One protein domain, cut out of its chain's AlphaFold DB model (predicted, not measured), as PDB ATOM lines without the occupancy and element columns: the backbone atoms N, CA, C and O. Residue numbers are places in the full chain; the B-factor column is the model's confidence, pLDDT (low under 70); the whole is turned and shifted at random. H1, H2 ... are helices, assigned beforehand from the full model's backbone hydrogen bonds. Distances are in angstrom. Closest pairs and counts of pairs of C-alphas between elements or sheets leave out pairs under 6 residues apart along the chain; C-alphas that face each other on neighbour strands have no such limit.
ATOM      1  N   SER A  36     112.526 105.759  90.534       86.50
ATOM      2  CA  SER A  36     111.157 106.119  90.177       86.50
ATOM      3  C   SER A  36     111.078 106.384  88.680       86.50
ATOM      4  O   SER A  36     111.860 107.182  88.171       86.50
ATOM      5  N   ASP A  37     110.097 105.805  87.993       84.06
ATOM      6  CA  ASP A  37     109.894 106.030  86.555       84.06
ATOM      7  C   ASP A  37     109.629 107.517  86.244       84.06
ATOM      8  O   ASP A  37     109.939 108.006  85.165       84.06
ATOM      9  N   SER A  38     109.086 108.269  87.213       81.75
ATOM     10  CA  SER A  38     108.732 109.679  87.025       81.75
ATOM     11  C   SER A  38     109.876 110.664  87.251       81.75
ATOM     12  O   SER A  38     109.788 111.794  86.784       81.75
ATOM     13  N   THR A  39     110.864 110.308  88.075       82.94
ATOM     14  CA  THR A  39     111.990 111.201  88.402       82.94
ATOM     15  C   THR A  39     113.325 110.659  87.912       82.94
ATOM     16  O   THR A  39     114.274 111.420  87.842       82.94
ATOM     17  N   GLY A  40     113.424 109.371  87.578       85.38
ATOM     18  CA  GLY A  40     114.671 108.704  87.199       85.38
ATOM     19  C   GLY A  40     115.606 108.400  88.374       85.38
ATOM     20  O   GLY A  40     116.609 107.718  88.191       85.38
ATOM     21  N   PHE A  41     115.278 108.844  89.592       86.62
ATOM     22  CA  PHE A  41     116.144 108.708  90.765       86.62
ATOM     23  C   PHE A  41     115.561 107.761  91.810       86.62
ATOM     24  O   PHE A  41     114.342 107.636  91.963       86.62
ATOM     25  N   SER A  42     116.451 107.086  92.536       89.38
ATOM     26  CA  SER A  42     116.087 106.254  93.682       89.38
ATOM     27  C   SER A  42     116.001 107.097  94.960       89.38
ATOM     28  O   SER A  42     116.711 108.100  95.080       89.38
ATOM     29  N   PRO A  43     115.190 106.695  95.955       89.12
ATOM     30  CA  PRO A  43     115.210 107.342  97.266       89.12
ATOM     31  C   PRO A  43     116.611 107.399  97.894       89.12
ATOM     32  O   PRO A  43     116.963 108.401  98.509       89.12
ATOM     33  N   HIS A  44     117.423 106.353  97.708       88.25
ATOM     34  CA  HIS A  44     118.811 106.316  98.169       88.25
ATOM     35  C   HIS A  44     119.658 107.416  97.525       88.25
ATOM     36  O   HIS A  44     120.324 108.167  98.231       88.25
ATOM     37  N   HIS A  45     119.586 107.554  96.202       87.00
ATOM     38  CA  HIS A  45     120.314 108.584  95.468       87.00
ATOM     39  C   HIS A  45     119.877 109.990  95.886       87.00
ATOM     40  O   HIS A  45     120.711 110.846  96.153       87.00
ATOM     41  N   LEU A  46     118.572 110.228  96.034       85.44
ATOM     42  CA  LEU A  46     118.080 111.529  96.490       85.44
ATOM     43  C   LEU A  46     118.566 111.876  97.899       85.44
ATOM     44  O   LEU A  46     118.764 113.052  98.195       85.44
ATOM     45  N   MET A  47     118.758 110.882  98.768       84.06
ATOM     46  CA  MET A  47     119.236 111.090 100.133       84.06
ATOM     47  C   MET A  47     120.754 111.293 100.190       84.06
ATOM     48  O   MET A  47     121.209 112.224 100.852       84.06
ATOM     49  N   PHE A  48     121.521 110.458  99.485       82.75
ATOM     50  CA  PHE A  48     122.973 110.354  99.657       82.75
ATOM     51  C   PHE A  48     123.812 110.874  98.484       82.75
ATOM     52  O   PHE A  48     125.023 110.992  98.655       82.75
ATOM     53  N   GLY A  49     123.208 111.169  97.330       79.00
ATOM     54  CA  GLY A  49     123.893 111.585  96.091       79.00
ATOM     55  C   GLY A  49     124.487 110.464  95.267       79.00
ATOM     56  O   GLY A  49     124.757 110.625  94.082       79.00
ATOM     57  N   ILE A  50     124.598 109.293  95.878       81.12
ATOM     58  CA  ILE A  50     125.202 108.117  95.282       81.12
ATOM     59  C   ILE A  50     124.136 107.080  94.946       81.12
ATOM     60  O   ILE A  50     123.205 106.809  95.720       81.12
ATOM     61  N   ASP A  51     124.268 106.496  93.758       78.44
ATOM     62  CA  ASP A  51     123.512 105.300  93.418       78.44
ATOM     63  C   ASP A  51     123.978 104.138  94.301       78.44
ATOM     64  O   ASP A  51     125.129 104.055  94.727       78.44
ATOM     65  N   HIS A  52     123.045 103.255  94.633       71.00
ATOM     66  CA  HIS A  52     123.359 102.116  95.475       71.00
ATOM     67  C   HIS A  52     124.108 101.060  94.652       71.00
ATOM     68  O   HIS A  52     123.499 100.426  93.789       71.00
ATOM     69  N   SER A  53     125.403 100.865  94.910       63.59
ATOM     70  CA  SER A  53     126.212  99.832  94.262       63.59
ATOM     71  C   SER A  53     125.803  98.441  94.769       63.59
ATOM     72  O   SER A  53     125.701  98.185  95.969       63.59
ATOM     73  N   TYR A  54     125.511  97.520  93.851       58.12
ATOM     74  CA  TYR A  54     125.500  96.090  94.158       58.12
ATOM     75  C   TYR A  54     126.908  95.566  93.862       58.12
ATOM     76  O   TYR A  54     127.379  95.770  92.754       58.12
ATOM     77  N   LEU A  55     127.563  94.962  94.857       51.78
ATOM     78  CA  LEU A  55     128.475  93.801  94.788       51.78
ATOM     79  C   LEU A  55     129.357  93.528  93.536       51.78
ATOM     80  O   LEU A  55     129.719  92.378  93.345       51.78
ATOM     81  N   ASP A  56     129.779  94.522  92.750       46.66
ATOM     82  CA  ASP A  56     130.754  94.322  91.651       46.66
ATOM     83  C   ASP A  56     131.935  95.302  91.656       46.66
ATOM     84  O   ASP A  56     132.897  95.123  90.916       46.66
ATOM     85  N   SER A  65     137.249 113.600  98.574       82.62
ATOM     86  CA  SER A  65     137.708 114.676  99.437       82.62
ATOM     87  C   SER A  65     136.509 115.470  99.966       82.62
ATOM     88  O   SER A  65     135.452 115.570  99.335       82.62
ATOM     89  N   VAL A  66     136.677 116.110 101.125       82.06
ATOM     90  CA  VAL A  66     135.622 116.938 101.738       82.06
ATOM     91  C   VAL A  66     135.100 118.004 100.762       82.06
ATOM     92  O   VAL A  66     133.905 118.287 100.737       82.06
ATOM     93  N   LYS A  67     135.975 118.562  99.912       84.25
ATOM     94  CA  LYS A  67     135.600 119.563  98.901       84.25
ATOM     95  C   LYS A  67     134.680 118.985  97.826       84.25
ATOM     96  O   LYS A  67     133.668 119.602  97.508       84.25
ATOM     97  N   GLU A  68     134.995 117.801  97.308       79.69
ATOM     98  CA  GLU A  68     134.154 117.109  96.321       79.69
ATOM     99  C   GLU A  68     132.788 116.767  96.916       79.69
ATOM    100  O   GLU A  68     131.758 116.998  96.280       79.69
ATOM    101  N   ARG A  69     132.758 116.334  98.183       79.00
ATOM    102  CA  ARG A  69     131.503 116.034  98.879       79.00
ATOM    103  C   ARG A  69     130.614 117.266  99.059       79.00
ATOM    104  O   ARG A  69     129.398 117.160  98.934       79.00
ATOM    105  N   ILE A  70     131.191 118.439  99.326       82.62
ATOM    106  CA  ILE A  70     130.432 119.698  99.427       82.62
ATOM    107  C   ILE A  70     129.808 120.073  98.075       82.62
ATOM    108  O   ILE A  70     128.641 120.463  98.023       82.62
ATOM    109  N   ILE A  71     130.558 119.930  96.977       80.75
ATOM    110  CA  ILE A  71     130.060 120.211  95.621       80.75
ATOM    111  C   ILE A  71     128.892 119.275  95.274       80.75
ATOM    112  O   ILE A  71     127.860 119.733  94.780       80.75
ATOM    113  N   GLU A  72     129.017 117.988  95.594       79.38
ATOM    114  CA  GLU A  72     127.961 116.991  95.401       79.38
ATOM    115  C   GLU A  72     126.704 117.296  96.234       79.38
ATOM    116  O   GLU A  72     125.577 117.202  95.749       79.38
ATOM    117  N   LEU A  73     126.866 117.720  97.491       82.06
ATOM    118  CA  LEU A  73     125.728 118.102  98.331       82.06
ATOM    119  C   LEU A  73     124.975 119.312  97.765       82.06
ATOM    120  O   LEU A  73     123.743 119.326  97.777       82.06
ATOM    121  N   ASN A  74     125.688 120.299  97.222       82.31
ATOM    122  CA  ASN A  74     125.063 121.461  96.592       82.31
ATOM    123  C   ASN A  74     124.298 121.082  95.315       82.31
ATOM    124  O   ASN A  74     123.184 121.567  95.097       82.31
ATOM    125  N   SER A  75     124.843 120.176  94.496       81.88
ATOM    126  CA  SER A  75     124.143 119.697  93.297       81.88
ATOM    127  C   SER A  75     122.887 118.890  93.654       81.88
ATOM    128  O   SER A  75     121.844 119.060  93.018       81.88
ATOM    129  N   LEU A  76     122.921 118.096  94.731       83.69
ATOM    130  CA  LEU A  76     121.744 117.394  95.253       83.69
ATOM    131  C   LEU A  76     120.631 118.339  95.686       83.69
ATOM    132  O   LEU A  76     119.460 118.061  95.427       83.69
ATOM    133  N   VAL A  77     120.972 119.436  96.364       85.50
ATOM    134  CA  VAL A  77     119.989 120.443  96.779       85.50
ATOM    135  C   VAL A  77     119.277 121.003  95.548       85.50
ATOM    136  O   VAL A  77     118.045 121.004  95.513       85.50
ATOM    137  N   ALA A  78     120.023 121.367  94.502       83.38
ATOM    138  CA  ALA A  78     119.442 121.832  93.244       83.38
ATOM    139  C   ALA A  78     118.534 120.772  92.590       83.38
ATOM    140  O   ALA A  78     117.409 121.084  92.196       83.38
ATOM    141  N   MET A  79     118.965 119.505  92.545       83.12
ATOM    142  CA  MET A  79     118.149 118.407  92.010       83.12
ATOM    143  C   MET A  79     116.848 118.203  92.793       83.12
ATOM    144  O   MET A  79     115.785 118.043  92.192       83.12
ATOM    145  N   ARG A  80     116.903 118.234  94.130       83.81
ATOM    146  CA  ARG A  80     115.713 118.105  94.988       83.81
ATOM    147  C   ARG A  80     114.744 119.261  94.759       83.81
ATOM    148  O   ARG A  80     113.546 119.022  94.632       83.81
ATOM    149  N   HIS A  81     115.255 120.488  94.662       84.75
ATOM    150  CA  HIS A  81     114.429 121.656  94.367       84.75
ATOM    151  C   HIS A  81     113.778 121.571  92.985       84.75
ATOM    152  O   HIS A  81     112.584 121.835  92.874       84.75
ATOM    153  N   GLY A  82     114.508 121.126  91.957       81.94
ATOM    154  CA  GLY A  82     113.955 120.936  90.611       81.94
ATOM    155  C   GLY A  82     112.840 119.884  90.535       81.94
ATOM    156  O   GLY A  82     112.030 119.901  89.613       81.94
ATOM    157  N   GLN A  83     112.761 118.981  91.516       80.69
ATOM    158  CA  GLN A  83     111.711 117.963  91.611       80.69
ATOM    159  C   GLN A  83     110.495 118.396  92.434       80.69
ATOM    160  O   GLN A  83     109.520 117.639  92.511       80.69
ATOM    161  N   LEU A  84     110.516 119.586  93.042       83.56
ATOM    162  CA  LEU A  84     109.347 120.117  93.734       83.56
ATOM    163  C   LEU A  84     108.219 120.317  92.725       83.56
ATOM    164  O   LEU A  84     108.356 121.006  91.718       83.56
ATOM    165  N   ARG A  85     107.077 119.691  92.999       76.19
ATOM    166  CA  ARG A  85     105.866 119.858  92.198       76.19
ATOM    167  C   ARG A  85     104.926 120.800  92.920       76.19
ATOM    168  O   ARG A  85     104.715 120.660  94.125       76.19
ATOM    169  N   THR A  86     104.321 121.711  92.170       77.62
ATOM    170  CA  THR A  86     103.194 122.490  92.671       77.62
ATOM    171  C   THR A  86     102.062 121.536  93.044       77.62
ATOM    172  O   THR A  86     101.779 120.557  92.341       77.62
ATOM    173  N   SER A  87     101.435 121.774  94.194       74.25
ATOM    174  CA  SER A  87     100.291 120.976  94.616       74.25
ATOM    175  C   SER A  87      99.155 121.155  93.613       74.25
ATOM    176  O   SER A  87      98.727 122.276  93.345       74.25
TER     177      SER A  87
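What this domain is: This is residues 36 to 56 and 65 to 87 of the 146 residues of an uncharacterized protein of Smittium culicis (UniProt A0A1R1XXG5). One long helix, H2, makes one side of a loose, flat shape, with the short helix H1 beside its middle and loop stretches running from both ends of H1. Residues 53 to 56 reach away from H2, and residues 83 to 87 carry on past its end. The printed part has 44 residues with two named helices, H1 then H2, and no named strand; its class is all helix. The radius of gyration of the C-alphas is 12.3 A, and the spans are 38 by 27 by 11 A.

Where its parts are: H1 is residues 43 to 48, beginning at C-alpha 43 (115.210, 107.342, 97.266). H2 is residues 66 to 82, 24.7 A long, ending at C-alpha 82 (113.955, 120.936, 90.611).

How they stand to each other: H1 and H2 are close but not clearly touching; their closest C-alphas, those of Leu 46 and Leu 76, are 7.0 A apart. They run opposite ways at a tilt of 36 degrees, only just steep. In H1 and H2 every O i to N i+4 pair is within hydrogen-bond range.

The domain as a whole: The two C-alphas farthest apart, those of Asp 56 and Ser 87, are 40.6 A apart. The link from H1 to H2 runs across the cut: residues 57 to 64 are not printed, and C-alphas 56 and 65 are 22.9 A apart. Mean pLDDT of the printed part is 80.0; residues 53 to 56 are under 70.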